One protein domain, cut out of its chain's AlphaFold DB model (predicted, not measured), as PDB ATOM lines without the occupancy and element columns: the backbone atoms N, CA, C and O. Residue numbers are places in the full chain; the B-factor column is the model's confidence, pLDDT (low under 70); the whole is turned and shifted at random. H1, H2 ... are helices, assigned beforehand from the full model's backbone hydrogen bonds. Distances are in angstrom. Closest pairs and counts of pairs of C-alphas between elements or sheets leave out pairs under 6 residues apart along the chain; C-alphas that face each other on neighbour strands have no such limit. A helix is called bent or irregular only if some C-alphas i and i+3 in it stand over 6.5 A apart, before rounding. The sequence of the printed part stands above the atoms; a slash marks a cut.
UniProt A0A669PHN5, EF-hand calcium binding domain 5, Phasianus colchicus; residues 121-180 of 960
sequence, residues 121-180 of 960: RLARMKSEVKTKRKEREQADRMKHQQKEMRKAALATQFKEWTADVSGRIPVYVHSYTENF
ATOM      1  N   ARG A 121      53.613 131.887 -42.462       58.66
ATOM      2  CA  ARG A 121      52.462 131.377 -41.684       58.66
ATOM      3  C   ARG A 121      52.740 131.443 -40.178       58.66
ATOM      4  O   ARG A 121      51.900 131.910 -39.406       58.66
ATOM      5  N   LEU A 122      53.952 131.064 -39.759       65.31
ATOM      6  CA  LEU A 122      54.389 131.182 -38.367       65.31
ATOM      7  C   LEU A 122      54.466 132.650 -37.914       65.31
ATOM      8  O   LEU A 122      54.111 132.956 -36.775       65.31
ATOM      9  N   ALA A 123      54.900 133.565 -38.786       71.94
ATOM     10  CA  ALA A 123      54.964 134.994 -38.482       71.94
ATOM     11  C   ALA A 123      53.570 135.608 -38.256       71.94
ATOM     12  O   ALA A 123      53.381 136.328 -37.271       71.94
ATOM     13  N   ARG A 124      52.571 135.268 -39.088       70.19
ATOM     14  CA  ARG A 124      51.178 135.712 -38.887       70.19
ATOM     15  C   ARG A 124      50.572 135.142 -37.609       70.19
ATOM     16  O   ARG A 124      50.054 135.914 -36.805       70.19
ATOM     17  N   MET A 125      50.734 133.843 -37.349       71.88
ATOM     18  CA  MET A 125      50.232 133.221 -36.116       71.88
ATOM     19  C   MET A 125      50.886 133.828 -34.864       71.88
ATOM     20  O   MET A 125      50.207 134.139 -33.887       71.88
ATOM     21  N   LYS A 126      52.199 134.095 -34.908       75.94
ATOM     22  CA  LYS A 126      52.897 134.831 -33.841       75.94
ATOM     23  C   LYS A 126      52.352 136.250 -33.671       75.94
ATOM     24  O   LYS A 126      52.273 136.719 -32.538       75.94
ATOM     25  N   SER A 127      51.969 136.933 -34.751       77.12
ATOM     26  CA  SER A 127      51.392 138.281 -34.684       77.12
ATOM     27  C   SER A 127      49.982 138.301 -34.081       77.12
ATOM     28  O   SER A 127      49.734 139.130 -33.211       77.12
ATOM     29  N   GLU A 128      49.110 137.346 -34.428       78.06
ATOM     30  CA  GLU A 128      47.752 137.231 -33.872       78.06
ATOM     31  C   GLU A 128      47.749 136.799 -32.403       78.06
ATOM     32  O   GLU A 128      47.006 137.334 -31.579       78.06
ATOM     33  N   VAL A 129      48.613 135.852 -32.030       79.06
ATOM     34  CA  VAL A 129      48.792 135.484 -30.620       79.06
ATOM     35  C   VAL A 129      49.333 136.680 -29.835       79.06
ATOM     36  O   VAL A 129      48.910 136.917 -28.706       79.06
ATOM     37  N   LYS A 130      50.225 137.479 -30.434       81.25
ATOM     38  CA  LYS A 130      50.751 138.703 -29.821       81.25
ATOM     39  C   LYS A 130      49.681 139.790 -29.688       81.25
ATOM     40  O   LYS A 130      49.685 140.470 -28.667       81.25
ATOM     41  N   THR A 131      48.770 139.960 -30.648       78.62
ATOM     42  CA  THR A 131      47.660 140.922 -30.522       78.62
ATOM     43  C   THR A 131      46.634 140.464 -29.494       78.62
ATOM     44  O   THR A 131      46.369 141.217 -28.565       78.62
ATOM     45  N   LYS A 132      46.177 139.205 -29.531       79.88
ATOM     46  CA  LYS A 132      45.262 138.660 -28.509       79.88
ATOM     47  C   LYS A 132      45.863 138.683 -27.105       79.88
ATOM     48  O   LYS A 132      45.161 138.925 -26.127       79.88
ATOM     49  N   ARG A 133      47.174 138.445 -26.981       80.69
ATOM     50  CA  ARG A 133      47.889 138.580 -25.707       80.69
ATOM     51  C   ARG A 133      47.912 140.031 -25.232       80.69
ATOM     52  O   ARG A 133      47.637 140.264 -24.063       80.69
ATOM     53  N   LYS A 134      48.165 140.996 -26.122       83.94
ATOM     54  CA  LYS A 134      48.087 142.429 -25.795       83.94
ATOM     55  C   LYS A 134      46.678 142.858 -25.387       83.94
ATOM     56  O   LYS A 134      46.551 143.613 -24.437       83.94
ATOM     57  N   GLU A 135      45.641 142.364 -26.058       81.19
ATOM     58  CA  GLU A 135      44.241 142.647 -25.711       81.19
ATOM     59  C   GLU A 135      43.874 142.086 -24.335       81.19
ATOM     60  O   GLU A 135      43.283 142.798 -23.528       81.19
ATOM     61  N   ARG A 136      44.281 140.847 -24.024       77.44
ATOM     62  CA  ARG A 136      44.112 140.259 -22.682       77.44
ATOM     63  C   ARG A 136      44.878 141.041 -21.625       77.44
ATOM     64  O   ARG A 136      44.301 141.409 -20.615       77.44
ATOM     65  N   GLU A 137      46.141 141.373 -21.888       84.75
ATOM     66  CA  GLU A 137      46.952 142.194 -20.985       84.75
ATOM     67  C   GLU A 137      46.342 143.593 -20.790       84.75
ATOM     68  O   GLU A 137      46.420 144.146 -19.697       84.75
ATOM     69  N   GLN A 138      45.720 144.180 -21.816       80.00
ATOM     70  CA  GLN A 138      45.023 145.461 -21.716       80.00
ATOM     71  C   GLN A 138      43.715 145.335 -20.927       80.00
ATOM     72  O   GLN A 138      43.444 146.181 -20.077       80.00
ATOM     73  N   ALA A 139      42.938 144.273 -21.143       77.88
ATOM     74  CA  ALA A 139      41.735 143.979 -20.369       77.88
ATOM     75  C   ALA A 139      42.061 143.717 -18.888       77.88
ATOM     76  O   ALA A 139      41.411 144.282 -18.012       77.88
ATOM     77  N   ASP A 140      43.115 142.949 -18.602       79.06
ATOM     78  CA  ASP A 140      43.594 142.682 -17.243       79.06
ATOM     79  C   ASP A 140      44.110 143.960 -16.570       79.06
ATOM     80  O   ASP A 140      43.798 144.212 -15.405       79.06
ATOM     81  N   ARG A 141      44.828 144.823 -17.308       85.12
ATOM     82  CA  ARG A 141      45.239 146.152 -16.820       85.12
ATOM     83  C   ARG A 141      44.038 147.040 -16.508       85.12
ATOM     84  O   ARG A 141      44.032 147.654 -15.447       85.12
ATOM     85  N   MET A 142      43.028 147.094 -17.380       81.12
ATOM     86  CA  MET A 142      41.812 147.879 -17.133       81.12
ATOM     87  C   MET A 142      41.026 147.337 -15.936       81.12
ATOM     88  O   MET A 142      40.593 148.115 -15.090       81.12
ATOM     89  N   LYS A 143      40.913 146.012 -15.797       79.31
ATOM     90  CA  LYS A 143      40.269 145.370 -14.642       79.31
ATOM     91  C   LYS A 143      41.021 145.661 -13.342       79.31
ATOM     92  O   LYS A 143      40.398 145.961 -12.326       79.31
ATOM     93  N   HIS A 144      42.353 145.620 -13.372       80.81
ATOM     94  CA  HIS A 144      43.188 145.973 -12.226       80.81
ATOM     95  C   HIS A 144      43.066 147.462 -11.865       80.81
ATOM     96  O   HIS A 144      42.864 147.787 -10.700       80.81
ATOM     97  N   GLN A 145      43.091 148.364 -12.854       81.44
ATOM     98  CA  GLN A 145      42.872 149.799 -12.640       81.44
ATOM     99  C   GLN A 145      41.486 150.091 -12.061       81.44
ATOM    100  O   GLN A 145      41.379 150.865 -11.115       81.44
ATOM    101  N   GLN A 146      40.434 149.443 -12.569       80.19
ATOM    102  CA  GLN A 146      39.085 149.593 -12.029       80.19
ATOM    103  C   GLN A 146      39.016 149.100 -10.579       80.19
ATOM    104  O   GLN A 146      38.431 149.779  -9.741       80.19
ATOM    105  N   LYS A 147      39.652 147.966 -10.256       80.00
ATOM    106  CA  LYS A 147      39.738 147.445  -8.883       80.00
ATOM    107  C   LYS A 147      40.428 148.435  -7.938       80.00
ATOM    108  O   LYS A 147      39.888 148.743  -6.878       80.00
ATOM    109  N   GLU A 148      41.564 148.997  -8.342       82.62
ATOM    110  CA  GLU A 148      42.270 150.001  -7.537       82.62
ATOM    111  C   GLU A 148      41.476 151.310  -7.410       82.62
ATOM    112  O   GLU A 148      41.389 151.864  -6.317       82.62
ATOM    113  N   MET A 149      40.806 151.767  -8.474       83.19
ATOM    114  CA  MET A 149      39.908 152.925  -8.411       83.19
ATOM    115  C   MET A 149      38.736 152.701  -7.449       83.19
ATOM    116  O   MET A 149      38.432 153.580  -6.644       83.19
ATOM    117  N   ARG A 150      38.090 151.525  -7.486       82.81
ATOM    118  CA  ARG A 150      36.996 151.164  -6.567       82.81
ATOM    119  C   ARG A 150      37.478 151.136  -5.118       82.81
ATOM    120  O   ARG A 150      36.823 151.686  -4.236       82.81
ATOM    121  N   LYS A 151      38.653 150.550  -4.877       81.19
ATOM    122  CA  LYS A 151      39.292 150.512  -3.559       81.19
ATOM    123  C   LYS A 151      39.649 151.914  -3.050       81.19
ATOM    124  O   LYS A 151      39.398 152.207  -1.885       81.19
ATOM    125  N   ALA A 152      40.179 152.788  -3.907       81.25
ATOM    126  CA  ALA A 152      40.502 154.174  -3.564       81.25
ATOM    127  C   ALA A 152      39.249 155.021  -3.280       81.25
ATOM    128  O   ALA A 152      39.243 155.806  -2.329       81.25
ATOM    129  N   ALA A 153      38.174 154.832  -4.051       78.62
ATOM    130  CA  ALA A 153      36.890 155.493  -3.821       78.62
ATOM    131  C   ALA A 153      36.293 155.098  -2.460       78.62
ATOM    132  O   ALA A 153      35.951 155.969  -1.663       78.62
ATOM    133  N   LEU A 154      36.271 153.797  -2.139       77.88
ATOM    134  CA  LEU A 154      35.847 153.311  -0.821       77.88
ATOM    135  C   LEU A 154      36.745 153.850   0.300       77.88
ATOM    136  O   LEU A 154      36.243 154.315   1.318       77.88
ATOM    137  N   ALA A 155      38.069 153.836   0.121       74.94
ATOM    138  CA  ALA A 155      39.003 154.361   1.118       74.94
ATOM    139  C   ALA A 155      38.780 155.856   1.404       74.94
ATOM    140  O   ALA A 155      38.860 156.277   2.557       74.94
ATOM    141  N   THR A 156      38.460 156.643   0.375       77.38
ATOM    142  CA  THR A 156      38.109 158.063   0.526       77.38
ATOM    143  C   THR A 156      36.814 158.217   1.320       77.38
ATOM    144  O   THR A 156      36.781 158.988   2.274       77.38
ATOM    145  N   GLN A 157      35.792 157.416   1.009       70.19
ATOM    146  CA  GLN A 157      34.504 157.492   1.694       70.19
ATOM    147  C   GLN A 157      34.594 157.115   3.177       70.19
ATOM    148  O   GLN A 157      34.022 157.784   4.030       70.19
ATOM    149  N   PHE A 158      35.357 156.075   3.518       69.44
ATOM    150  CA  PHE A 158      35.530 155.652   4.912       69.44
ATOM    151  C   PHE A 158      36.411 156.599   5.731       69.44
ATOM    152  O   PHE A 158      36.207 156.713   6.937       69.44
ATOM    153  N   LYS A 159      37.326 157.336   5.090       70.00
ATOM    154  CA  LYS A 159      38.065 158.423   5.749       70.00
ATOM    155  C   LYS A 159      37.128 159.527   6.262       70.00
ATOM    156  O   LYS A 159      37.451 160.184   7.246       70.00
ATOM    157  N   GLU A 160      35.980 159.723   5.614       64.06
ATOM    158  CA  GLU A 160      34.953 160.684   6.039       64.06
ATOM    159  C   GLU A 160      34.051 160.156   7.168       64.06
ATOM    160  O   GLU A 160      33.480 160.965   7.902       64.06
ATOM    161  N   TRP A 161      33.931 158.830   7.323       60.12
ATOM    162  CA  TRP A 161      33.083 158.171   8.328       60.12
ATOM    163  C   TRP A 161      33.792 157.919   9.664       60.12
ATOM    164  O   TRP A 161      33.167 158.026  10.718       60.12
ATOM    165  N   THR A 162      35.069 157.519   9.652       54.78
ATOM    166  CA  THR A 162      35.741 156.984  10.846       54.78
ATOM    167  C   THR A 162      37.187 157.451  10.999       54.78
ATOM    168  O   THR A 162      37.914 157.674  10.037       54.78
ATOM    169  N   ALA A 163      37.652 157.489  12.252       50.19
ATOM    170  CA  ALA A 163      39.070 157.548  12.606       50.19
ATOM    171  C   ALA A 163      39.787 156.185  12.416       50.19
ATOM    172  O   ALA A 163      40.731 155.880  13.145       50.19
ATOM    173  N   ASP A 164      39.330 155.326  11.489       46.28
ATOM    174  CA  ASP A 164      40.021 154.068  11.170       46.28
ATOM    175  C   ASP A 164      41.279 154.371  10.352       46.28
ATOM    176  O   ASP A 164      41.279 154.410   9.123       46.28
ATOM    177  N   VAL A 165      42.386 154.567  11.063       52.62
ATOM    178  CA  VAL A 165      43.717 154.761  10.475       52.62
ATOM    179  C   VAL A 165      44.245 153.489   9.790       52.62
ATOM    180  O   VAL A 165      45.249 153.551   9.087       52.62
ATOM    181  N   SER A 166      43.603 152.327   9.998       58.34
ATOM    182  CA  SER A 166      44.113 151.014   9.582       58.34
ATOM    183  C   SER A 166      43.613 150.525   8.219       58.34
ATOM    184  O   SER A 166      44.187 149.583   7.671       58.34
ATOM    185  N   GLY A 167      42.561 151.137   7.660       61.44
ATOM    186  CA  GLY A 167      42.055 150.841   6.314       61.44
ATOM    187  C   GLY A 167      41.456 149.439   6.128       61.44
ATOM    188  O   GLY A 167      41.244 149.015   4.989       61.44
ATOM    189  N   ARG A 168      41.163 148.701   7.209       63.66
ATOM    190  CA  ARG A 168      40.636 147.324   7.127       63.66
ATOM    191  C   ARG A 168      39.180 147.272   6.684       63.66
ATOM    192  O   ARG A 168      38.804 146.374   5.934       63.66
ATOM    193  N   ILE A 169      38.371 148.236   7.118       66.00
ATOM    194  CA  ILE A 169      36.945 148.306   6.778       66.00
ATOM    195  C   ILE A 169      36.740 148.505   5.260       66.00
ATOM    196  O   ILE A 169      36.001 147.712   4.670       66.00
ATOM    197  N   PRO A 170      37.447 149.438   4.578       65.75
ATOM    198  CA  PRO A 170      37.416 149.549   3.117       65.75
ATOM    199  C   PRO A 170      37.735 148.243   2.385       65.75
ATOM    200  O   PRO A 170      37.088 147.914   1.394       65.75
ATOM    201  N   VAL A 171      38.723 147.484   2.872       69.31
ATOM    202  CA  VAL A 171      39.136 146.206   2.266       69.31
ATOM    203  C   VAL A 171      38.048 145.146   2.427       69.31
ATOM    204  O   VAL A 171      37.761 144.412   1.481       69.31
ATOM    205  N   TYR A 172      37.406 145.095   3.594       73.62
ATOM    206  CA  TYR A 172      36.308 144.171   3.857       73.62
ATOM    207  C   TYR A 172      35.094 144.480   2.970       73.62
ATOM    208  O   TYR A 172      34.628 143.601   2.253       73.62
ATOM    209  N   VAL A 173      34.647 145.737   2.903       73.88
ATOM    210  CA  VAL A 173      33.513 146.148   2.049       73.88
ATOM    211  C   VAL A 173      33.828 145.976   0.557       73.88
ATOM    212  O   VAL A 173      32.964 145.554  -0.214       73.88
ATOM    213  N   HIS A 174      35.076 146.212   0.135       74.00
ATOM    214  CA  HIS A 174      35.511 145.912  -1.231       74.00
ATOM    215  C   HIS A 174      35.321 144.425  -1.575       74.00
ATOM    216  O   HIS A 174      34.876 144.113  -2.675       74.00
ATOM    217  N   SER A 175      35.620 143.497  -0.657       77.25
ATOM    218  CA  SER A 175      35.488 142.054  -0.930       77.25
ATOM    219  C   SER A 175      34.051 141.621  -1.257       77.25
ATOM    220  O   SER A 175      33.854 140.744  -2.095       77.25
ATOM    221  N   TYR A 176      33.044 142.295  -0.688       76.06
ATOM    222  CA  TYR A 176      31.628 142.032  -0.977       76.06
ATOM    223  C   TYR A 176      31.100 142.775  -2.210       76.06
ATOM    224  O   TYR A 176      30.088 142.373  -2.777       76.06
ATOM    225  N   THR A 177      31.780 143.838  -2.652       79.12
ATOM    226  CA  THR A 177      31.366 144.671  -3.798       79.12
ATOM    227  C   THR A 177      32.208 144.427  -5.057       79.12
ATOM    228  O   THR A 177      31.948 145.015  -6.109       79.12
ATOM    229  N   GLU A 178      33.198 143.528  -4.992       74.94
ATOM    230  CA  GLU A 178      34.161 143.272  -6.071       74.94
ATOM    231  C   GLU A 178      33.479 142.850  -7.381       74.94
ATOM    232  O   GLU A 178      33.878 143.293  -8.460       74.94
ATOM    233  N   ASN A 179      32.398 142.073  -7.282       78.94
ATOM    234  CA  ASN A 179      31.660 141.543  -8.430       78.94
ATOM    235  C   ASN A 179      30.488 142.426  -8.880       78.94
ATOM    236  O   ASN A 179      29.733 142.027  -9.766       78.94
ATOM    237  N   PHE A 180      30.295 143.607  -8.287       80.06
ATOM    238  CA  PHE A 180      29.142 144.439  -8.626       80.06
ATOM    239  C   PHE A 180      29.294 145.045 -10.034       80.06
ATOM    240  O   PHE A 180      30.386 145.532 -10.382       80.06
TER     241      PHE A 180
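What this domain is: This is residues 121 to 180 of the 960 residues of the protein "EF-hand calcium binding domain 5" of Phasianus colchicus (UniProt A0A669PHN5). One long helix, H1, makes the longest axis of this domain, and after residue 161 the backbone folds back, with the short helix H2 packing at a steep tilt on residues 150 to 158 of H1. Residues 121 to 145 of H1 stick out as a long bare arm, and residues 160 to 166 make a free-standing turn at the opposite end. The printed part has 60 residues with two named helices, H1 then H2, and no named strand; its class is all helix. It is extended, with a radius of gyration of the C-alphas of 18.3 A, and the C-alphas span 61 by 17 by 15 A, a rod.

Where its parts are: H1 is residues 121 to 161, 60.0 A from first to last C-alpha; it begins with C-alpha 121 at (52.462, 131.377, -41.684) and ends with C-alpha 161 at (33.083, 158.171, 8.328). H2 is residues 168 to 177, 14.6 A from first to last C-alpha, and ends with C-alpha 177 at (31.366, 144.671, -3.798). Neither helix is bent.

How they stand to each other: H1 touches H2 with residues 150 to 158 alone, with 9 pairs of C-alphas within 8 A. Their closest C-alphas are those of Ala 155 and Pro 170, 5.4 A apart. The two helices run opposite ways at a steep tilt of 54 degrees. Their centres are 20.3 A apart. Of the O i to N i+4 pairs, 36 of 37 in H1 and 5 of 6 in H2 are within hydrogen-bond range.

The domain as a whole: The two C-alphas farthest apart are those of Arg 121 and Ala 163, at 61.7 A. The printed part has no cut, and the link from H1 to H2, 6 residues, is short. The mean pLDDT of the printed part is 73.8; it is under 70 at residues 121 to 122, residue 158 and residues 160 to 171.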